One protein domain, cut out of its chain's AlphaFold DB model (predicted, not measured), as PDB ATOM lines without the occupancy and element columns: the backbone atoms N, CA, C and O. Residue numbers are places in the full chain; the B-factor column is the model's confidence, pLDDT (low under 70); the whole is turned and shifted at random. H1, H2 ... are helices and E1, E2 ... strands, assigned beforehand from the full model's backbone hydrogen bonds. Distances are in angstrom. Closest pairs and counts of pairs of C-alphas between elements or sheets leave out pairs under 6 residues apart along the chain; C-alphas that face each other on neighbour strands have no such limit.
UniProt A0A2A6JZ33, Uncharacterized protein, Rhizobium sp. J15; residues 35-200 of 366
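AT A GLANCE: This is residues 35 to 200 of the 366 residues of an uncharacterized protein of Rhizobium sp. J15 (UniProt A0A2A6JZ33). This is a chain wound in stacked turns, a flattened coil with two walls of strands face to face: E4, E6 and E8 in one wall, E5, E7 and E9 in the other. E2, E3, E10 and E11 fold back on themselves and run through both walls; E1 lies alongside E2 at one end of the stack, and the small helix H1 packs outside on E10 near the other end. The printed part has 166 residues, mostly strand, with E1 to E8, then H1, then E9 to E11; neighbour strands are parallel except E1 and E2, which are antiparallel. It is compact and flat, with a radius of gyration of the C-alphas of 15.3 A and spans of 54 by 39 by 17 A.

HOW THE PARTS SIT: Begin at E1, residues 35 to 40, which forms a hairpin with E2, residues 46 to 60; they are antiparallel at 171 degrees, with N 37 and O 49 within hydrogen-bond range at 2.8 A. On the other side of E2 find E3, residues 67 to 79, parallel to it, with N 50 and O 69 at 2.9 A. E3 pairs over residues 67 to 72 with E4, residues 86 to 91, N 70 and O 88 at 2.8 A, and over residues 75 to 79 with E5, residues 105 to 112, N 109 and O 78 at 2.9 A. From E4 step to E6, residues 116 to 121, N 89 and O 118 at 2.9 A, then to E8, residues 136 to 141, N 119 and O 138 at 2.9 A. From E5 step to E7, residues 125 to 132, N 129 and O 108 at 2.9 A, then to E9, residues 158 to 166, N 163 and O 128 at 3.0 A. E10, residues 170 to 186, pairs with E8, N 139 and O 172 at 2.9 A, and with E9, N 183 and O 162 at 2.9 A. E3, E4, E6, E8, E10, E9, E7, E5 and back to E3 form a closed barrel, a ring of neighbour strands. On the other side of E10 is E11, residues 190 to 200, N 173 and O 192 at 2.9 A. H1, residues 152 to 156, is on the barrel, outside it and over E10, at a height over the sheet of 8.6 A; their closest C-alphas, Asn 154 and Thr 177, are 6.0 A apart. In H1, 0 of 1 O i to N i+4 pairs and 2 of 2 O i to N i+3 pairs are within range.

IN THESE COORDINATES: Find C-alpha 35 at (3.129, 67.060, 42.707), where E1 begins and runs 17.0 A. E9 is 24.5 A from first to last C-alpha, E7 20.7 A and E5 20.5 A. E10, 17 residues, bends by 173 degrees and measures 12.1 A from C-alpha 170 at (-1.613, 82.998, 15.872). E11 bends by 134 degrees at residue 196 and ends at C-alpha 200, (-1.586, 70.568, 4.561).

THE WHOLE: The C-alphas farthest apart, those of Ala 42 and Gly 148, are 53.8 A apart. The printed part has no cut, and its one long link is residues 92 to 104, between E4 and E5. Look there for the low confidence: residues 94 to 96 are under 70, while the mean pLDDT of the printed part is 92.4.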
ATOM      1  N   ILE A  35       3.771  65.973  41.956       74.44
ATOM      2  CA  ILE A  35       3.129  67.060  42.707       74.44
ATOM      3  C   ILE A  35       1.944  67.563  41.900       74.44
ATOM      4  O   ILE A  35       2.069  67.845  40.710       74.44
ATOM      5  N   MET A  36       0.811  67.724  42.576       80.50
ATOM      6  CA  MET A  36      -0.386  68.319  42.008       80.50
ATOM      7  C   MET A  36      -0.909  69.421  42.921       80.50
ATOM      8  O   MET A  36      -1.013  69.240  44.136       80.50
ATOM      9  N   ARG A  37      -1.257  70.563  42.332       82.56
ATOM     10  CA  ARG A  37      -1.922  71.673  43.009       82.56
ATOM     11  C   ARG A  37      -3.123  72.109  42.185       82.56
ATOM     12  O   ARG A  37      -2.982  72.379  40.999       82.56
ATOM     13  N   ILE A  38      -4.270  72.206  42.851       84.94
ATOM     14  CA  ILE A  38      -5.517  72.721  42.287       84.94
ATOM     15  C   ILE A  38      -5.946  73.910  43.150       84.94
ATOM     16  O   ILE A  38      -6.009  73.801  44.378       84.94
ATOM     17  N   ILE A  39      -6.185  75.056  42.519       83.50
ATOM     18  CA  ILE A  39      -6.734  76.269  43.132       83.50
ATOM     19  C   ILE A  39      -8.018  76.600  42.389       83.50
ATOM     20  O   ILE A  39      -8.019  76.575  41.169       83.50
ATOM     21  N   LEU A  40      -9.077  76.929  43.119       84.81
ATOM     22  CA  LEU A  40     -10.350  77.355  42.549       84.81
ATOM     23  C   LEU A  40     -10.716  78.698  43.173       84.81
ATOM     24  O   LEU A  40     -10.614  78.847  44.397       84.81
ATOM     25  N   ASP A  41     -11.108  79.675  42.359       79.88
ATOM     26  CA  ASP A  41     -11.549  80.983  42.836       79.88
ATOM     27  C   ASP A  41     -13.062  81.189  42.702       79.88
ATOM     28  O   ASP A  41     -13.769  80.463  42.006       79.88
ATOM     29  N   ALA A  42     -13.571  82.211  43.393       78.31
ATOM     30  CA  ALA A  42     -14.999  82.515  43.426       78.31
ATOM     31  C   ALA A  42     -15.603  82.968  42.090       78.31
ATOM     32  O   ALA A  42     -16.822  83.116  42.007       78.31
ATOM     33  N   LYS A  43     -14.768  83.226  41.083       78.75
ATOM     34  CA  LYS A  43     -15.181  83.667  39.752       78.75
ATOM     35  C   LYS A  43     -15.296  82.513  38.762       78.75
ATOM     36  O   LYS A  43     -15.814  82.745  37.680       78.75
ATOM     37  N   GLY A  44     -14.871  81.310  39.141       80.44
ATOM     38  CA  GLY A  44     -14.877  80.146  38.263       80.44
ATOM     39  C   GLY A  44     -13.484  79.717  37.802       80.44
ATOM     40  O   GLY A  44     -13.358  78.645  37.229       80.44
ATOM     41  N   ASN A  45     -12.441  80.495  38.107       88.25
ATOM     42  CA  ASN A  45     -11.103  80.236  37.586       88.25
ATOM     43  C   ASN A  45     -10.417  79.094  38.345       88.25
ATOM     44  O   ASN A  45     -10.476  79.005  39.581       88.25
ATOM     45  N   SER A  46      -9.681  78.283  37.603       91.44
ATOM     46  CA  SER A  46      -8.993  77.076  38.022       91.44
ATOM     47  C   SER A  46      -7.499  77.218  37.746       91.44
ATOM     48  O   SER A  46      -7.063  77.424  36.621       91.44
ATOM     49  N   GLY A  47      -6.677  77.079  38.781       91.75
ATOM     50  CA  GLY A  47      -5.227  76.944  38.654       91.75
ATOM     51  C   GLY A  47      -4.815  75.495  38.868       91.75
ATOM     52  O   GLY A  47      -4.805  75.033  40.012       91.75
ATOM     53  N   VAL A  48      -4.452  74.791  37.798       91.00
ATOM     54  CA  VAL A  48      -3.998  73.397  37.802       91.00
ATOM     55  C   VAL A  48      -2.500  73.354  37.510       91.00
ATOM     56  O   VAL A  48      -2.058  73.683  36.418       91.00
ATOM     57  N   LEU A  49      -1.702  72.923  38.486       92.44
ATOM     58  CA  LEU A  49      -0.266  72.687  38.323       92.44
ATOM     59  C   LEU A  49       0.037  71.216  38.585       92.44
ATOM     60  O   LEU A  49      -0.259  70.710  39.672       92.44
ATOM     61  N   ILE A  50       0.665  70.550  37.620       87.81
ATOM     62  CA  ILE A  50       1.018  69.133  37.697       87.81
ATOM     63  C   ILE A  50       2.483  68.970  37.309       87.81
ATOM     64  O   ILE A  50       2.901  69.373  36.231       87.81
ATOM     65  N   ASN A  51       3.270  68.348  38.174       88.38
ATOM     66  CA  ASN A  51       4.639  67.949  37.875       88.38
ATOM     67  C   ASN A  51       4.770  66.454  38.142       88.38
ATOM     68  O   ASN A  51       4.778  66.064  39.302       88.38
ATOM     69  N   SER A  52       4.826  65.641  37.090       85.81
ATOM     70  CA  SER A  52       4.914  64.180  37.118       85.81
ATOM     71  C   SER A  52       5.809  63.658  35.973       85.81
ATOM     72  O   SER A  52       5.301  63.010  35.057       85.81
ATOM     73  N   PRO A  53       7.133  63.920  35.985       80.31
ATOM     74  CA  PRO A  53       8.026  63.767  34.823       80.31
ATOM     75  C   PRO A  53       8.119  62.365  34.202       80.31
ATOM     76  O   PRO A  53       8.541  62.245  33.058       80.31
ATOM     77  N   GLY A  54       7.748  61.314  34.939       77.50
ATOM     78  CA  GLY A  54       7.687  59.931  34.448       77.50
ATOM     79  C   GLY A  54       6.273  59.354  34.365       77.50
ATOM     80  O   GLY A  54       6.125  58.144  34.241       77.50
ATOM     81  N   GLY A  55       5.245  60.190  34.518       81.50
ATOM     82  CA  GLY A  55       3.856  59.749  34.536       81.50
ATOM     83  C   GLY A  55       3.022  60.291  33.386       81.50
ATOM     84  O   GLY A  55       3.388  61.284  32.754       81.50
ATOM     85  N   THR A  56       1.877  59.654  33.177       85.88
ATOM     86  CA  THR A  56       0.840  60.104  32.244       85.88
ATOM     87  C   THR A  56      -0.150  60.997  32.985       85.88
ATOM     88  O   THR A  56      -0.632  60.633  34.068       85.88
ATOM     89  N   VAL A  57      -0.438  62.168  32.419       87.19
ATOM     90  CA  VAL A  57      -1.275  63.210  33.027       87.19
ATOM     91  C   VAL A  57      -2.440  63.586  32.117       87.19
ATOM     92  O   VAL A  57      -2.250  63.805  30.929       87.19
ATOM     93  N   SER A  58      -3.627  63.753  32.694       88.19
ATOM     94  CA  SER A  58      -4.743  64.459  32.052       88.19
ATOM     95  C   SER A  58      -5.289  65.525  32.993       88.19
ATOM     96  O   SER A  58      -5.316  65.312  34.212       88.19
ATOM     97  N   ALA A  59      -5.744  66.643  32.435       88.81
ATOM     98  CA  ALA A  59      -6.335  67.747  33.177       88.81
ATOM     99  C   ALA A  59      -7.608  68.232  32.489       88.81
ATOM    100  O   ALA A  59      -7.673  68.367  31.274       88.81
ATOM    101  N   THR A  60      -8.630  68.518  33.275       89.50
ATOM    102  CA  THR A  60      -9.845  69.144  32.769       89.50
ATOM    103  C   THR A  60     -10.279  70.193  33.766       89.50
ATOM    104  O   THR A  60     -10.317  69.902  34.968       89.50
ATOM    105  N   THR A  61     -10.587  71.392  33.295       89.50
ATOM    106  CA  THR A  61     -11.162  72.455  34.117       89.50
ATOM    107  C   THR A  61     -12.617  72.704  33.717       89.50
ATOM    108  O   THR A  61     -13.245  71.844  33.099       89.50
ATOM    109  N   SER A  62     -13.210  73.790  34.192       84.69
ATOM    110  CA  SER A  62     -14.574  74.196  33.847       84.69
ATOM    111  C   SER A  62     -14.507  75.563  33.183       84.69
ATOM    112  O   SER A  62     -13.422  76.079  33.018       84.69
ATOM    113  N   GLY A  63     -15.639  76.200  32.887       85.06
ATOM    114  CA  GLY A  63     -15.572  77.598  32.464       85.06
ATOM    115  C   GLY A  63     -14.929  78.514  33.522       85.06
ATOM    116  O   GLY A  63     -15.053  78.251  34.722       85.06
ATOM    117  N   GLY A  64     -14.316  79.602  33.072       92.06
ATOM    118  CA  GLY A  64     -13.436  80.488  33.828       92.06
ATOM    119  C   GLY A  64     -12.184  80.791  33.002       92.06
ATOM    120  O   GLY A  64     -11.961  80.162  31.986       92.06
ATOM    121  N   ASN A  65     -11.377  81.760  33.431       94.88
ATOM    122  CA  ASN A  65     -10.061  82.002  32.839       94.88
ATOM    123  C   ASN A  65      -9.032  81.200  33.636       94.88
ATOM    124  O   ASN A  65      -8.583  81.613  34.718       94.88
ATOM    125  N   ASP A  66      -8.692  80.035  33.119       95.50
ATOM    126  CA  ASP A  66      -7.959  78.996  33.805       95.50
ATOM    127  C   ASP A  66      -6.471  79.004  33.459       95.50
ATOM    128  O   ASP A  66      -6.003  79.511  32.441       95.50
ATOM    129  N   VAL A  67      -5.676  78.426  34.354       96.94
ATOM    130  CA  VAL A  67      -4.247  78.210  34.136       96.94
ATOM    131  C   VAL A  67      -3.945  76.741  34.363       96.94
ATOM    132  O   VAL A  67      -4.018  76.261  35.495       96.94
ATOM    133  N   VAL A  68      -3.536  76.044  33.309       96.44
ATOM    134  CA  VAL A  68      -3.105  74.645  33.341       96.44
ATOM    135  C   VAL A  68      -1.614  74.581  33.008       96.44
ATOM    136  O   VAL A  68      -1.206  74.886  31.895       96.44
ATOM    137  N   ASP A  69      -0.773  74.186  33.962       97.31
ATOM    138  CA  ASP A  69       0.676  74.021  33.775       97.31
ATOM    139  C   ASP A  69       1.091  72.583  34.119       97.31
ATOM    140  O   ASP A  69       0.984  72.137  35.266       97.31
ATOM    141  N   ILE A  70       1.540  71.838  33.111       94.69
ATOM    142  CA  ILE A  70       1.840  70.412  33.193       94.69
ATOM    143  C   ILE A  70       3.298  70.171  32.817       94.69
ATOM    144  O   ILE A  70       3.779  70.570  31.760       94.69
ATOM    145  N   THR A  71       4.005  69.439  33.669       93.75
ATOM    146  CA  THR A  71       5.247  68.742  33.330       93.75
ATOM    147  C   THR A  71       5.000  67.254  33.515       93.75
ATOM    148  O   THR A  71       4.666  66.834  34.620       93.75
ATOM    149  N   ALA A  72       5.127  66.457  32.459       89.81
ATOM    150  CA  ALA A  72       4.783  65.038  32.493       89.81
ATOM    151  C   ALA A  72       5.685  64.194  31.585       89.81
ATOM    152  O   ALA A  72       6.394  64.726  30.729       89.81
ATOM    153  N   GLY A  73       5.644  62.874  31.770       87.94
ATOM    154  CA  GLY A  73       6.171  61.944  30.771       87.94
ATOM    155  C   GLY A  73       5.304  62.016  29.520       87.94
ATOM    156  O   GLY A  73       5.774  62.392  28.449       87.94
ATOM    157  N   GLU A  74       4.010  61.784  29.716       90.62
ATOM    158  CA  GLU A  74       2.980  61.868  28.686       90.62
ATOM    159  C   GLU A  74       1.808  62.723  29.167       90.62
ATOM    160  O   GLU A  74       1.477  62.751  30.358       90.62
ATOM    161  N   VAL A  75       1.138  63.384  28.233       92.56
ATOM    162  CA  VAL A  75      -0.109  64.100  28.471       92.56
ATOM    163  C   VAL A  75      -1.194  63.480  27.606       92.56
ATOM    164  O   VAL A  75      -1.083  63.449  26.387       92.56
ATOM    165  N   GLY A  76      -2.237  62.965  28.249       91.25
ATOM    166  CA  GLY A  76      -3.408  62.427  27.575       91.25
ATOM    167  C   GLY A  76      -4.281  63.563  27.055       91.25
ATOM    168  O   GLY A  76      -4.066  64.077  25.964       91.25
ATOM    169  N   TYR A  77      -5.265  63.957  27.859       93.62
ATOM    170  CA  TYR A  77      -6.248  64.967  27.475       93.62
ATOM    171  C   TYR A  77      -6.119  66.203  28.357       93.62
ATOM    172  O   TYR A  77      -6.069  66.082  29.587       93.62
ATOM    173  N   VAL A  78      -6.100  67.374  27.729       96.44
ATOM    174  CA  VAL A  78      -6.243  68.673  28.389       96.44
ATOM    175  C   VAL A  78      -7.441  69.396  27.790       96.44
ATOM    176  O   VAL A  78      -7.510  69.522  26.574       96.44
ATOM    177  N   SER A  79      -8.373  69.844  28.632       95.88
ATOM    178  CA  SER A  79      -9.513  70.648  28.181       95.88
ATOM    179  C   SER A  79      -9.909  71.717  29.196       95.88
ATOM    180  O   SER A  79      -9.995  71.398  30.390       95.88
ATOM    181  N   THR A  80     -10.126  72.954  28.737       94.69
ATOM    182  CA  THR A  80     -10.427  74.108  29.610       94.69
ATOM    183  C   THR A  80     -11.796  74.771  29.387       94.69
ATOM    184  O   THR A  80     -12.300  75.463  30.264       94.69
ATOM    185  N   TYR A  81     -12.526  74.354  28.350       94.00
ATOM    186  CA  TYR A  81     -13.912  74.741  28.046       94.00
ATOM    187  C   TYR A  81     -14.133  76.204  27.656       94.00
ATOM    188  O   TYR A  81     -14.402  76.454  26.491       94.00
ATOM    189  N   SER A  82     -14.266  77.137  28.601       95.12
ATOM    190  CA  SER A  82     -14.734  78.490  28.261       95.12
ATOM    191  C   SER A  82     -14.111  79.567  29.124       95.12
ATOM    192  O   SER A  82     -14.299  79.519  30.333       95.12
ATOM    193  N   GLY A  83     -13.603  80.625  28.516       96.75
ATOM    194  CA  GLY A  83     -12.872  81.714  29.149       96.75
ATOM    195  C   GLY A  83     -11.483  81.817  28.531       96.75
ATOM    196  O   GLY A  83     -11.089  80.955  27.772       96.75
ATOM    197  N   ASP A  84     -10.765  82.902  28.815       98.25
ATOM    198  CA  ASP A  84      -9.437  83.100  28.222       98.25
ATOM    199  C   ASP A  84      -8.399  82.322  29.043       98.25
ATOM    200  O   ASP A  84      -7.973  82.765  30.125       98.25
ATOM    201  N   ASP A  85      -8.019  81.156  28.540       98.25
ATOM    202  CA  ASP A  85      -7.257  80.139  29.238       98.25
ATOM    203  C   ASP A  85      -5.769  80.157  28.889       98.25
ATOM    204  O   ASP A  85      -5.293  80.649  27.866       98.25
ATOM    205  N   MET A  86      -4.972  79.596  29.792       98.69
ATOM    206  CA  MET A  86      -3.531  79.482  29.630       98.69
ATOM    207  C   MET A  86      -3.077  78.050  29.881       98.69
ATOM    208  O   MET A  86      -2.988  77.604  31.027       98.69
ATOM    209  N   ILE A  87      -2.693  77.357  28.814       98.81
ATOM    210  CA  ILE A  87      -2.251  75.966  28.833       98.81
ATOM    211  C   ILE A  87      -0.749  75.908  28.538       98.81
ATOM    212  O   ILE A  87      -0.276  76.342  27.492       98.81
ATOM    213  N   ARG A  88       0.034  75.345  29.462       98.81
ATOM    214  CA  ARG A  88       1.470  75.092  29.292       98.81
ATOM    215  C   ARG A  88       1.785  73.628  29.519       98.81
ATOM    216  O   ARG A  88       1.517  73.099  30.594       98.81
ATOM    217  N   ILE A  89       2.425  72.989  28.547       98.50
ATOM    218  CA  ILE A  89       2.775  71.570  28.616       98.50
ATOM    219  C   ILE A  89       4.265  71.379  28.343       98.50
ATOM    220  O   ILE A  89       4.820  71.883  27.370       98.50
ATOM    221  N   ARG A  90       4.920  70.609  29.212       97.88
ATOM    222  CA  ARG A  90       6.288  70.108  29.043       97.88
ATOM    223  C   ARG A  90       6.250  68.586  29.107       97.88
ATOM    224  O   ARG A  90       6.160  68.027  30.200       97.88
ATOM    225  N   ALA A  91       6.296  67.931  27.951       94.69
ATOM    226  CA  ALA A  91       6.196  66.476  27.834       94.69
ATOM    227  C   ALA A  91       7.555  65.849  27.488       94.69
ATOM    228  O   ALA A  91       8.234  66.272  26.546       94.69
ATOM    229  N   ALA A  92       7.976  64.841  28.254       90.19
ATOM    230  CA  ALA A  92       9.244  64.146  28.032       90.19
ATOM    231  C   ALA A  92       9.162  63.026  26.979       90.19
ATOM    232  O   ALA A  92      10.208  62.642  26.453       90.19
ATOM    233  N   GLY A  93       7.953  62.546  26.667       81.50
ATOM    234  CA  GLY A  93       7.701  61.383  25.819       81.50
ATOM    235  C   GLY A  93       7.856  60.048  26.556       81.50
ATOM    236  O   GLY A  93       8.625  59.952  27.518       81.50
ATOM    237  N   SER A  94       7.147  59.000  26.121       65.31
ATOM    238  CA  SER A  94       7.407  57.637  26.599       65.31
ATOM    239  C   SER A  94       8.690  57.115  25.974       65.31
ATOM    240  O   SER A  94       8.919  57.213  24.774       65.31
ATOM    241  N   GLY A  95       9.579  56.567  26.796       63.91
ATOM    242  CA  GLY A  95      10.944  56.208  26.400       63.91
ATOM    243  C   GLY A  95      11.104  55.155  25.289       63.91
ATOM    244  O   GLY A  95      12.249  54.825  24.992       63.91
ATOM    245  N   GLU A  96      10.028  54.632  24.680       64.44
ATOM    246  CA  GLU A  96      10.097  53.568  23.661       64.44
ATOM    247  C   GLU A  96       9.397  53.893  22.323       64.44
ATOM    248  O   GLU A  96       9.939  53.541  21.273       64.44
ATOM    249  N   ASP A  97       8.258  54.598  22.316       71.56
ATOM    250  CA  ASP A  97       7.550  55.007  21.090       71.56
ATOM    251  C   ASP A  97       6.896  56.378  21.298       71.56
ATOM    252  O   ASP A  97       6.006  56.506  22.128       71.56
ATOM    253  N   ASN A  98       7.379  57.384  20.562       75.00
ATOM    254  CA  ASN A  98       6.948  58.785  20.628       75.00
ATOM    255  C   ASN A  98       6.304  59.254  19.317       75.00
ATOM    256  O   ASN A  98       6.292  60.456  19.032       75.00
ATOM    257  N   SER A  99       5.815  58.307  18.517       83.12
ATOM    258  CA  SER A  99       5.100  58.562  17.268       83.12
ATOM    259  C   SER A  99       3.708  59.123  17.505       83.12
ATOM    260  O   SER A  99       3.206  59.135  18.625       83.12
ATOM    261  N   ILE A 100       3.021  59.547  16.447       81.94
ATOM    262  CA  ILE A 100       1.621  59.987  16.557       81.94
ATOM    263  C   ILE A 100       0.669  58.862  17.012       81.94
ATOM    264  O   ILE A 100      -0.456  59.144  17.412       81.94
ATOM    265  N   PHE A 101       1.096  57.592  16.954       85.19
ATOM    266  CA  PHE A 101       0.321  56.448  17.452       85.19
ATOM    267  C   PHE A 101       0.444  56.267  18.967       85.19
ATOM    268  O   PHE A 101      -0.434  55.661  19.581       85.19
ATOM    269  N   ASN A 102       1.515  56.797  19.555       88.12
ATOM    270  CA  ASN A 102       1.712  56.885  20.993       88.12
ATOM    271  C   ASN A 102       2.361  58.238  21.334       88.12
ATOM    272  O   ASN A 102       3.554  58.311  21.634       88.12
ATOM    273  N   PRO A 103       1.609  59.337  21.176       92.88
ATOM    274  CA  PRO A 103       2.178  60.669  21.248       92.88
ATOM    275  C   PRO A 103       2.493  61.043  22.696       92.88
ATOM    276  O   PRO A 103       1.803  60.651  23.635       92.88
ATOM    277  N   ALA A 104       3.496  61.898  22.867       94.75
ATOM    278  CA  ALA A 104       3.816  62.480  24.164       94.75
ATOM    279  C   ALA A 104       2.722  63.449  24.643       94.75
ATOM    280  O   ALA A 104       2.555  63.639  25.847       94.75
ATOM    281  N   VAL A 105       1.984  64.060  23.712       96.62
ATOM    282  CA  VAL A 105       0.775  64.843  23.987       96.62
ATOM    283  C   VAL A 105      -0.325  64.385  23.039       96.62
ATOM    284  O   VAL A 105      -0.208  64.549  21.825       96.62
ATOM    285  N   TYR A 106      -1.388  63.795  23.580       96.38
ATOM    286  CA  TYR A 106      -2.454  63.221  22.768       96.38
ATOM    287  C   TYR A 106      -3.467  64.275  22.302       96.38
ATOM    288  O   TYR A 106      -3.693  64.409  21.103       96.38
ATOM    289  N   SER A 107      -4.063  65.050  23.207       97.81
ATOM    290  CA  SER A 107      -5.065  66.050  22.825       97.81
ATOM    291  C   SER A 107      -5.100  67.234  23.787       97.81
ATOM    292  O   SER A 107      -5.088  67.061  25.009       97.81
ATOM    293  N   VAL A 108      -5.168  68.430  23.210       98.75
ATOM    294  CA  VAL A 108      -5.412  69.701  23.898       98.75
ATOM    295  C   VAL A 108      -6.567  70.412  23.193       98.75
ATOM    296  O   VAL A 108      -6.545  70.508  21.969       98.75
ATOM    297  N   ASP A 109      -7.554  70.869  23.953       98.56
ATOM    298  CA  ASP A 109      -8.755  71.568  23.472       98.56
ATOM    299  C   ASP A 109      -9.074  72.719  24.438       98.56
ATOM    300  O   ASP A 109      -9.522  72.468  25.564       98.56
ATOM    301  N   ALA A 110      -8.751  73.956  24.061       98.19
ATOM    302  CA  ALA A 110      -8.905  75.101  24.960       98.19
ATOM    303  C   ALA A 110     -10.370  75.577  25.037       98.19
ATOM    304  O   ALA A 110     -10.916  75.733  26.132       98.19
ATOM    305  N   GLY A 111     -11.081  75.536  23.913       98.31
ATOM    306  CA  GLY A 111     -12.535  75.550  23.856       98.31
ATOM    307  C   GLY A 111     -13.083  76.880  23.361       98.31
ATOM    308  O   GLY A 111     -13.375  77.014  22.184       98.31
ATOM    309  N   SER A 112     -13.355  77.837  24.238       98.31
ATOM    310  CA  SER A 112     -13.882  79.144  23.831       98.31
ATOM    311  C   SER A 112     -13.274  80.238  24.682       98.31
ATOM    312  O   SER A 112     -13.148  80.040  25.878       98.31
ATOM    313  N   GLY A 113     -13.044  81.417  24.124       98.56
ATOM    314  CA  GLY A 113     -12.199  82.437  24.737       98.56
ATOM    315  C   GLY A 113     -10.939  82.631  23.903       98.56
ATOM    316  O   GLY A 113     -10.707  81.913  22.946       98.56
ATOM    317  N   SER A 114     -10.165  83.663  24.216       98.81
ATOM    318  CA  SER A 114      -8.874  83.890  23.563       98.81
ATOM    319  C   SER A 114      -7.772  83.199  24.354       98.81
ATOM    320  O   SER A 114      -7.260  83.745  25.342       98.81
ATOM    321  N   ASP A 115      -7.398  82.008  23.917       98.88
ATOM    322  CA  ASP A 115      -6.579  81.076  24.669       98.88
ATOM    323  C   ASP A 115      -5.094  81.172  24.317       98.88
ATOM    324  O   ASP A 115      -4.663  81.595  23.244       98.88
ATOM    325  N   SER A 116      -4.243  80.771  25.259       98.88
ATOM    326  CA  SER A 116      -2.801  80.675  25.048       98.88
ATOM    327  C   SER A 116      -2.300  79.272  25.349       98.88
ATOM    328  O   SER A 116      -2.191  78.869  26.509       98.88
ATOM    329  N   ILE A 117      -1.908  78.558  24.297       98.94
ATOM    330  CA  ILE A 117      -1.406  77.186  24.337       98.94
ATOM    331  C   ILE A 117       0.101  77.186  24.022       98.94
ATOM    332  O   ILE A 117       0.526  77.605  22.949       98.94
ATOM    333  N   ASP A 118       0.934  76.705  24.949       98.94
ATOM    334  CA  ASP A 118       2.388  76.535  24.774       98.94
ATOM    335  C   ASP A 118       2.802  75.094  25.110       98.94
ATOM    336  O   ASP A 118       2.831  74.688  26.278       98.94
ATOM    337  N   ILE A 119       3.145  74.316  24.084       98.81
ATOM    338  CA  ILE A 119       3.536  72.911  24.198       98.81
ATOM    339  C   ILE A 119       5.005  72.755  23.809       98.81
ATOM    340  O   ILE A 119       5.406  72.998  22.673       98.81
ATOM    341  N   ARG A 120       5.819  72.257  24.742       98.44
ATOM    342  CA  ARG A 120       7.182  71.784  24.470       98.44
ATOM    343  C   ARG A 120       7.254  70.292  24.711       98.44
ATOM    344  O   ARG A 120       7.142  69.835  25.850       98.44
ATOM    345  N   SER A 121       7.464  69.536  23.646       96.44
ATOM    346  CA  SER A 121       7.431  68.080  23.695       96.44
ATOM    347  C   SER A 121       8.711  67.471  23.139       96.44
ATOM    348  O   SER A 121       9.235  67.897  22.113       96.44
ATOM    349  N   ARG A 122       9.229  66.438  23.804       94.44
ATOM    350  CA  ARG A 122      10.320  65.616  23.256       94.44
ATOM    351  C   ARG A 122       9.815  64.462  22.384       94.44
ATOM    352  O   ARG A 122      10.635  63.784  21.773       94.44
ATOM    353  N   GLY A 123       8.500  64.259  22.322       94.06
ATOM    354  CA  GLY A 123       7.828  63.334  21.410       94.06
ATOM    355  C   GLY A 123       6.756  64.029  20.571       94.06
ATOM    356  O   GLY A 123       6.656  65.259  20.583       94.06
ATOM    357  N   SER A 124       5.952  63.250  19.853       95.81
ATOM    358  CA  SER A 124       4.906  63.788  18.980       95.81
ATOM    359  C   SER A 124       3.754  64.440  19.754       95.81
ATOM    360  O   SER A 124       3.480  64.086  20.905       95.81
ATOM    361  N   VAL A 125       3.075  65.379  19.100       97.62
ATOM    362  CA  VAL A 125       1.835  66.031  19.540       97.62
ATOM    363  C   VAL A 125       0.753  65.688  18.523       97.62
ATOM    364  O   VAL A 125       0.915  65.956  17.332       97.62
ATOM    365  N   PHE A 126      -0.322  65.043  18.968       97.69
ATOM    366  CA  PHE A 126      -1.313  64.488  18.049       97.69
ATOM    367  C   PHE A 126      -2.406  65.490  17.659       97.69
ATOM    368  O   PHE A 126      -2.623  65.711  16.472       97.69
ATOM    369  N   SER A 127      -3.072  66.127  18.619       98.25
ATOM    370  CA  SER A 127      -4.115  67.113  18.320       98.25
ATOM    371  C   SER A 127      -4.056  68.308  19.262       98.25
ATOM    372  O   SER A 127      -3.847  68.157  20.469       98.25
ATOM    373  N   THR A 128      -4.225  69.506  18.714       98.88
ATOM    374  CA  THR A 128      -4.343  70.759  19.464       98.88
ATOM    375  C   THR A 128      -5.383  71.641  18.785       98.88
ATOM    376  O   THR A 128      -5.248  71.906  17.596       98.88
ATOM    377  N   ALA A 129      -6.398  72.062  19.534       98.88
ATOM    378  CA  ALA A 129      -7.439  72.978  19.083       98.88
ATOM    379  C   ALA A 129      -7.478  74.209  20.001       98.88
ATOM    380  O   ALA A 129      -7.461  74.046  21.228       98.88
ATOM    381  N   GLY A 130      -7.494  75.400  19.398       98.69
ATOM    382  CA  GLY A 130      -7.785  76.662  20.081       98.69
ATOM    383  C   GLY A 130      -9.268  76.724  20.428       98.69
ATOM    384  O   GLY A 130      -9.644  76.534  21.583       98.69
ATOM    385  N   GLY A 131     -10.110  76.750  19.398       98.69
ATOM    386  CA  GLY A 131     -11.552  76.638  19.526       98.69
ATOM    387  C   GLY A 131     -12.251  77.876  18.990       98.69
ATOM    388  O   GLY A 131     -12.419  77.993  17.786       98.69
ATOM    389  N   SER A 132     -12.770  78.749  19.847       98.62
ATOM    390  CA  SER A 132     -13.386  80.004  19.397       98.62
ATOM    391  C   SER A 132     -12.835  81.189  20.170       98.62
ATOM    392  O   SER A 132     -12.907  81.152  21.388       98.62
ATOM    393  N   GLY A 133     -12.518  82.294  19.512       98.75
ATOM    394  CA  GLY A 133     -11.805  83.434  20.076       98.75
ATOM    395  C   GLY A 133     -10.431  83.561  19.422       98.75
ATOM    396  O   GLY A 133      -9.971  82.651  18.764       98.75
ATOM    397  N   ASP A 134      -9.789  84.723  19.558       98.88
ATOM    398  CA  ASP A 134      -8.455  84.920  18.973       98.88
ATOM    399  C   ASP A 134      -7.410  84.138  19.799       98.88
ATOM    400  O   ASP A 134      -7.022  84.586  20.889       98.88
ATOM    401  N   ASP A 135      -6.956  82.994  19.300       98.94
ATOM    402  CA  ASP A 135      -6.106  82.044  20.006       98.94
ATOM    403  C   ASP A 135      -4.624  82.192  19.664       98.94
ATOM    404  O   ASP A 135      -4.197  82.599  18.582       98.94
ATOM    405  N   LYS A 136      -3.772  81.816  20.618       98.94
ATOM    406  CA  LYS A 136      -2.326  81.737  20.426       98.94
ATOM    407  C   LYS A 136      -1.819  80.337  20.708       98.94
ATOM    408  O   LYS A 136      -1.659  79.947  21.867       98.94
ATOM    409  N   ILE A 137      -1.411  79.643  19.653       98.94
ATOM    410  CA  ILE A 137      -0.905  78.274  19.709       98.94
ATOM    411  C   ILE A 137       0.588  78.266  19.381       98.94
ATOM    412  O   ILE A 137       1.035  78.727  18.334       98.94
ATOM    413  N   THR A 138       1.407  77.747  20.290       98.94
ATOM    414  CA  THR A 138       2.841  77.535  20.073       98.94
ATOM    415  C   THR A 138       3.209  76.104  20.430       98.94
ATOM    416  O   THR A 138       3.045  75.683  21.576       98.94
ATOM    417  N   ILE A 139       3.746  75.358  19.468       98.88
ATOM    418  CA  ILE A 139       4.150  73.963  19.664       98.88
ATOM    419  C   ILE A 139       5.572  73.782  19.153       98.88
ATOM    420  O   ILE A 139       5.863  74.017  17.986       98.88
ATOM    421  N   VAL A 140       6.458  73.308  20.025       98.69
ATOM    422  CA  VAL A 140       7.823  72.922  19.660       98.69
ATOM    423  C   VAL A 140       8.025  71.462  20.020       98.69
ATOM    424  O   VAL A 140       7.961  71.084  21.197       98.69
ATOM    425  N   THR A 141       8.306  70.638  19.014       95.62
ATOM    426  CA  THR A 141       8.618  69.222  19.209       95.62
ATOM    427  C   THR A 141      10.050  68.900  18.807       95.62
ATOM    428  O   THR A 141      10.559  69.348  17.780       95.62
ATOM    429  N   THR A 142      10.712  68.080  19.621       93.31
ATOM    430  CA  THR A 142      12.010  67.476  19.291       93.31
ATOM    431  C   THR A 142      11.881  65.965  19.114       93.31
ATOM    432  O   THR A 142      12.782  65.225  19.523       93.31
ATOM    433  N   ALA A 143      10.735  65.504  18.594       89.81
ATOM    434  CA  ALA A 143      10.489  64.091  18.325       89.81
ATOM    435  C   ALA A 143      11.647  63.530  17.476       89.81
ATOM    436  O   ALA A 143      12.058  64.165  16.497       89.81
ATOM    437  N   PRO A 144      12.258  62.400  17.870       86.25
ATOM    438  CA  PRO A 144      13.400  61.869  17.146       86.25
ATOM    439  C   PRO A 144      12.961  61.319  15.788       86.25
ATOM    440  O   PRO A 144      11.904  60.711  15.663       86.25
ATOM    441  N   LEU A 145      13.827  61.457  14.781       84.75
ATOM    442  CA  LEU A 145      13.665  60.721  13.527       84.75
ATOM    443  C   LEU A 145      13.667  59.212  13.808       84.75
ATOM    444  O   LEU A 145      14.505  58.718  14.572       84.75
ATOM    445  N   ARG A 146      12.787  58.473  13.131       81.81
ATOM    446  CA  ARG A 146      12.813  57.008  13.104       81.81
ATOM    447  C   ARG A 146      13.430  56.540  11.789       81.81
ATOM    448  O   ARG A 146      13.073  56.989  10.701       81.81
ATOM    449  N   GLY A 147      14.443  55.683  11.903       82.06
ATOM    450  CA  GLY A 147      15.231  55.231  10.761       82.06
ATOM    451  C   GLY A 147      16.101  56.337  10.149       82.06
ATOM    452  O   GLY A 147      16.834  57.038  10.847       82.06
ATOM    453  N   GLY A 148      16.085  56.433   8.819       79.38
ATOM    454  CA  GLY A 148      16.807  57.464   8.072       79.38
ATOM    455  C   GLY A 148      15.997  58.751   7.917       79.38
ATOM    456  O   GLY A 148      14.781  58.751   8.053       79.38
ATOM    457  N   ALA A 149      16.672  59.838   7.544       74.06
ATOM    458  CA  ALA A 149      16.068  61.160   7.354       74.06
ATOM    459  C   ALA A 149      14.946  61.216   6.290       74.06
ATOM    460  O   ALA A 149      14.141  62.143   6.317       74.06
ATOM    461  N   GLU A 150      14.915  60.230   5.389       75.38
ATOM    462  CA  GLU A 150      13.943  60.061   4.295       75.38
ATOM    463  C   GLU A 150      12.958  58.903   4.554       75.38
ATOM    464  O   GLU A 150      12.237  58.470   3.656       75.38
ATOM    465  N   ALA A 151      12.966  58.313   5.755       84.00
ATOM    466  CA  ALA A 151      12.070  57.207   6.063       84.00
ATOM    467  C   ALA A 151      10.614  57.688   6.108       84.00
ATOM    468  O   ALA A 151      10.307  58.699   6.740       84.00
ATOM    469  N   VAL A 152       9.717  56.910   5.493       80.62
ATOM    470  CA  VAL A 152       8.264  57.165   5.476       80.62
ATOM    471  C   VAL A 152       7.639  57.171   6.871       80.62
ATOM    472  O   VAL A 152       6.579  57.749   7.065       80.62
ATOM    473  N   GLU A 153       8.295  56.555   7.854       84.19
ATOM    474  CA  GLU A 153       7.873  56.580   9.257       84.19
ATOM    475  C   GLU A 153       7.835  58.011   9.804       84.19
ATOM    476  O   GLU A 153       6.926  58.345  10.553       84.19
ATOM    477  N   ASN A 154       8.739  58.887   9.348       85.31
ATOM    478  CA  ASN A 154       8.796  60.279   9.800       85.31
ATOM    479  C   ASN A 154       7.581  61.118   9.363       85.31
ATOM    480  O   ASN A 154       7.420  62.220   9.875       85.31
ATOM    481  N   LEU A 155       6.727  60.610   8.458       83.38
ATOM    482  CA  LEU A 155       5.419  61.208   8.126       83.38
ATOM    483  C   LEU A 155       4.433  61.160   9.303       83.38
ATOM    484  O   LEU A 155       3.426  61.863   9.305       83.38
ATOM    485  N   PHE A 156       4.706  60.277  10.263       84.19
ATOM    486  CA  PHE A 156       3.873  59.978  11.420       84.19
ATOM    487  C   PHE A 156       4.582  60.376  12.727       84.19
ATOM    488  O   PHE A 156       4.324  59.805  13.785       84.19
ATOM    489  N   GLU A 157       5.496  61.346  12.655       91.44
ATOM    490  CA  GLU A 157       6.291  61.850  13.778       91.44
ATOM    491  C   GLU A 157       6.235  63.378  13.818       91.44
ATOM    492  O   GLU A 157       6.411  64.027  12.786       91.44
ATOM    493  N   GLY A 158       6.132  63.978  15.000       95.38
ATOM    494  CA  GLY A 158       6.137  65.433  15.178       95.38
ATOM    495  C   GLY A 158       4.753  65.963  15.525       95.38
ATOM    496  O   GLY A 158       4.171  65.519  16.511       95.38
ATOM    497  N   ILE A 159       4.236  66.923  14.761       98.00
ATOM    498  CA  ILE A 159       2.933  67.550  15.028       98.00
ATOM    499  C   ILE A 159       1.937  67.044  13.991       98.00
ATOM    500  O   ILE A 159       2.162  67.188  12.790       98.00
ATOM    501  N   TYR A 160       0.848  66.424  14.438       97.75
ATOM    502  CA  TYR A 160      -0.111  65.823  13.517       97.75
ATOM    503  C   TYR A 160      -1.220  66.793  13.101       97.75
ATOM    504  O   TYR A 160      -1.352  67.060  11.912       97.75
ATOM    505  N   SER A 161      -1.975  67.353  14.046       98.25
ATOM    506  CA  SER A 161      -3.053  68.300  13.743       98.25
ATOM    507  C   SER A 161      -3.022  69.495  14.684       98.25
ATOM    508  O   SER A 161      -2.926  69.335  15.904       98.25
ATOM    509  N   THR A 162      -3.132  70.692  14.122       98.94
ATOM    510  CA  THR A 162      -3.366  71.936  14.859       98.94
ATOM    511  C   THR A 162      -4.446  72.740  14.151       98.94
ATOM    512  O   THR A 162      -4.386  72.876  12.933       98.94
ATOM    513  N   ASP A 163      -5.427  73.212  14.910       98.88
ATOM    514  CA  ASP A 163      -6.588  73.967  14.430       98.88
ATOM    515  C   ASP A 163      -6.762  75.206  15.319       98.88
ATOM    516  O   ASP A 163      -6.808  75.060  16.548       98.88
ATOM    517  N   GLY A 164      -6.755  76.397  14.721       98.81
ATOM    518  CA  GLY A 164      -7.027  77.660  15.411       98.81
ATOM    519  C   GLY A 164      -8.498  77.736  15.800       98.81
ATOM    520  O   GLY A 164      -8.826  77.666  16.983       98.81
ATOM    521  N   GLY A 165      -9.372  77.655  14.797       98.81
ATOM    522  CA  GLY A 165     -10.816  77.571  14.958       98.81
ATOM    523  C   GLY A 165     -11.506  78.857  14.511       98.81
ATOM    524  O   GLY A 165     -11.302  79.305  13.391       98.81
ATOM    525  N   ASP A 166     -12.417  79.407  15.312       98.75
ATOM    526  CA  ASP A 166     -13.010  80.719  15.029       98.75
ATOM    527  C   ASP A 166     -12.166  81.812  15.690       98.75
ATOM    528  O   ASP A 166     -12.044  81.781  16.900       98.75
ATOM    529  N   GLY A 167     -11.744  82.861  14.994       98.88
ATOM    530  CA  GLY A 167     -10.930  83.931  15.576       98.88
ATOM    531  C   GLY A 167      -9.786  84.335  14.658       98.88
ATOM    532  O   GLY A 167      -9.574  83.737  13.620       98.88
ATOM    533  N   ASN A 168      -9.082  85.414  14.995       98.94
ATOM    534  CA  ASN A 168      -7.824  85.760  14.334       98.94
ATOM    535  C   ASN A 168      -6.689  85.110  15.124       98.94
ATOM    536  O   ASN A 168      -6.191  85.679  16.106       98.94
ATOM    537  N   ASP A 169      -6.287  83.926  14.700       98.94
ATOM    538  CA  ASP A 169      -5.402  83.061  15.453       98.94
ATOM    539  C   ASP A 169      -3.935  83.305  15.113       98.94
ATOM    540  O   ASP A 169      -3.541  83.758  14.039       98.94
ATOM    541  N   THR A 170      -3.061  83.013  16.071       98.94
ATOM    542  CA  THR A 170      -1.613  82.998  15.872       98.94
ATOM    543  C   THR A 170      -1.075  81.607  16.156       98.94
ATOM    544  O   THR A 170      -0.976  81.190  17.313       98.94
ATOM    545  N   ILE A 171      -0.636  80.921  15.106       98.94
ATOM    546  CA  ILE A 171      -0.155  79.542  15.156       98.94
ATOM    547  C   ILE A 171       1.343  79.517  14.836       98.94
ATOM    548  O   ILE A 171       1.780  79.972  13.785       98.94
ATOM    549  N   SER A 172       2.160  78.977  15.742       98.94
ATOM    550  CA  SER A 172       3.612  78.843  15.567       98.94
ATOM    551  C   SER A 172       4.073  77.425  15.891       98.94
ATOM    552  O   SER A 172       4.060  77.002  17.051       98.94
ATOM    553  N   LEU A 173       4.478  76.682  14.862       98.94
ATOM    554  CA  LEU A 173       4.776  75.256  14.953       98.94
ATOM    555  C   LEU A 173       6.204  74.961  14.498       98.94
ATOM    556  O   LEU A 173       6.582  75.231  13.358       98.94
ATOM    557  N   GLU A 174       6.981  74.327  15.371       98.69
ATOM    558  CA  GLU A 174       8.329  73.856  15.069       98.69
ATOM    559  C   GLU A 174       8.450  72.356  15.354       98.69
ATOM    560  O   GLU A 174       8.113  71.862  16.437       98.69
ATOM    561  N   SER A 175       8.970  71.606  14.387       96.88
ATOM    562  CA  SER A 175       9.159  70.160  14.522       96.88
ATOM    563  C   SER A 175      10.434  69.703  13.837       96.88
ATOM    564  O   SER A 175      10.694  70.035  12.678       96.88
ATOM    565  N   SER A 176      11.216  68.863  14.512       92.44
ATOM    566  CA  SER A 176      12.403  68.239  13.921       92.44
ATOM    567  C   SER A 176      12.098  67.160  12.877       92.44
ATOM    568  O   SER A 176      13.041  66.692  12.240       92.44
ATOM    569  N   THR A 177      10.837  66.754  12.693       93.88
ATOM    570  CA  THR A 177      10.433  65.639  11.816       93.88
ATOM    571  C   THR A 177       9.391  66.066  10.788       93.88
ATOM    572  O   THR A 177       9.750  66.295   9.633       93.88
ATOM    573  N   SER A 178       8.124  66.169  11.186       95.44
ATOM    574  CA  SER A 178       7.031  66.583  10.319       95.44
ATOM    575  C   SER A 178       5.977  67.412  11.047       95.44
ATOM    576  O   SER A 178       5.874  67.369  12.281       95.44
ATOM    577  N   ILE A 179       5.226  68.175  10.256       98.12
ATOM    578  CA  ILE A 179       3.993  68.873  10.620       98.12
ATOM    579  C   ILE A 179       2.968  68.512   9.543       98.12
ATOM    580  O   ILE A 179       3.232  68.746   8.363       98.12
ATOM    581  N   ASN A 180       1.864  67.858   9.923       97.06
ATOM    582  CA  ASN A 180       0.997  67.181   8.952       97.06
ATOM    583  C   ASN A 180      -0.248  67.970   8.531       97.06
ATOM    584  O   ASN A 180      -0.646  67.872   7.371       97.06
ATOM    585  N   SER A 181      -0.903  68.653   9.466       98.19
ATOM    586  CA  SER A 181      -2.121  69.420   9.216       98.19
ATOM    587  C   SER A 181      -2.156  70.641  10.128       98.19
ATOM    588  O   SER A 181      -2.030  70.510  11.346       98.19
ATOM    589  N   THR A 182      -2.276  71.825   9.537       98.88
ATOM    590  CA  THR A 182      -2.387  73.110  10.235       98.88
ATOM    591  C   THR A 182      -3.511  73.906   9.592       98.88
ATOM    592  O   THR A 182      -3.450  74.155   8.391       98.88
ATOM    593  N   TYR A 183      -4.508  74.278  10.383       98.94
ATOM    594  CA  TYR A 183      -5.670  75.042   9.943       98.94
ATOM    595  C   TYR A 183      -5.748  76.326  10.770       98.94
ATOM    596  O   TYR A 183      -5.654  76.244  11.997       98.94
ATOM    597  N   GLY A 184      -5.852  77.481  10.110       98.88
ATOM    598  CA  GLY A 184      -6.181  78.750  10.763       98.88
ATOM    599  C   GLY A 184      -7.640  78.733  11.202       98.88
ATOM    600  O   GLY A 184      -7.923  78.586  12.384       98.88
ATOM    601  N   GLY A 185      -8.544  78.663  10.226       98.81
ATOM    602  CA  GLY A 185      -9.974  78.499  10.452       98.81
ATOM    603  C   GLY A 185     -10.755  79.711   9.959       98.81
ATOM    604  O   GLY A 185     -10.736  80.016   8.770       98.81
ATOM    605  N   ASN A 186     -11.554  80.339  10.819       98.75
ATOM    606  CA  ASN A 186     -12.329  81.527  10.473       98.75
ATOM    607  C   ASN A 186     -11.722  82.782  11.101       98.75
ATOM    608  O   ASN A 186     -11.989  83.059  12.260       98.75
ATOM    609  N   GLY A 187     -11.117  83.656  10.315       98.88
ATOM    610  CA  GLY A 187     -10.582  84.942  10.745       98.88
ATOM    611  C   GLY A 187      -9.294  85.246   9.996       98.88
ATOM    612  O   GLY A 187      -8.924  84.540   9.082       98.88
ATOM    613  N   ASN A 188      -8.645  86.367  10.303       98.94
ATOM    614  CA  ASN A 188      -7.365  86.683   9.667       98.94
ATOM    615  C   ASN A 188      -6.243  86.053  10.492       98.94
ATOM    616  O   ASN A 188      -5.831  86.626  11.509       98.94
ATOM    617  N   ASP A 189      -5.746  84.911  10.052       98.94
ATOM    618  CA  ASP A 189      -4.824  84.083  10.808       98.94
ATOM    619  C   ASP A 189      -3.361  84.384  10.480       98.94
ATOM    620  O   ASP A 189      -2.980  84.794   9.382       98.94
ATOM    621  N   ALA A 190      -2.496  84.179  11.468       98.94
ATOM    622  CA  ALA A 190      -1.050  84.275  11.335       98.94
ATOM    623  C   ALA A 190      -0.416  82.912  11.621       98.94
ATOM    624  O   ALA A 190      -0.259  82.506  12.776       98.94
ATOM    625  N   ILE A 191      -0.002  82.218  10.564       98.94
ATOM    626  CA  ILE A 191       0.503  80.847  10.611       98.94
ATOM    627  C   ILE A 191       2.000  80.835  10.287       98.94
ATOM    628  O   ILE A 191       2.420  81.207   9.195       98.94
ATOM    629  N   HIS A 192       2.821  80.362  11.223       98.94
ATOM    630  CA  HIS A 192       4.252  80.129  11.030       98.94
ATOM    631  C   HIS A 192       4.604  78.662  11.288       98.94
ATOM    632  O   HIS A 192       4.436  78.157  12.402       98.94
ATOM    633  N   VAL A 193       5.132  77.979  10.274       98.81
ATOM    634  CA  VAL A 193       5.409  76.538  10.320       98.81
ATOM    635  C   VAL A 193       6.836  76.254   9.860       98.81
ATOM    636  O   VAL A 193       7.208  76.546   8.726       98.81
ATOM    637  N   ALA A 194       7.632  75.615  10.718       98.56
ATOM    638  CA  ALA A 194       9.001  75.224  10.404       98.56
ATOM    639  C   ALA A 194       9.256  73.744  10.723       98.56
ATOM    640  O   ALA A 194       9.304  73.318  11.882       98.56
ATOM    641  N   SER A 195       9.465  72.930   9.688       97.19
ATOM    642  CA  SER A 195       9.813  71.517   9.866       97.19
ATOM    643  C   SER A 195      10.570  70.935   8.682       97.19
ATOM    644  O   SER A 195      10.638  71.526   7.613       97.19
ATOM    645  N   ARG A 196      11.147  69.738   8.833       94.50
ATOM    646  CA  ARG A 196      11.733  69.040   7.681       94.50
ATOM    647  C   ARG A 196      10.653  68.730   6.647       94.50
ATOM    648  O   ARG A 196      10.871  68.968   5.464       94.50
ATOM    649  N   LEU A 197       9.515  68.207   7.086       94.50
ATOM    650  CA  LEU A 197       8.368  67.963   6.229       94.50
ATOM    651  C   LEU A 197       7.171  68.764   6.721       94.50
ATOM    652  O   LEU A 197       6.774  68.625   7.873       94.50
ATOM    653  N   VAL A 198       6.567  69.530   5.825       97.50
ATOM    654  CA  VAL A 198       5.307  70.220   6.084       97.50
ATOM    655  C   VAL A 198       4.278  69.760   5.064       97.50
ATOM    656  O   VAL A 198       4.553  69.765   3.860       97.50
ATOM    657  N   THR A 199       3.108  69.350   5.540       96.88
ATOM    658  CA  THR A 199       1.948  69.066   4.696       96.88
ATOM    659  C   THR A 199       0.712  69.799   5.200       96.88
ATOM    660  O   THR A 199       0.622  70.065   6.393       96.88
ATOM    661  N   ASN A 200      -0.225  70.080   4.291       98.19
ATOM    662  CA  ASN A 200      -1.586  70.568   4.561       98.19
ATOM    663  C   ASN A 200      -1.616  71.764   5.526       98.19
ATOM    664  O   ASN A 200      -1.999  71.629   6.687       98.19
TER     665      ASN A 200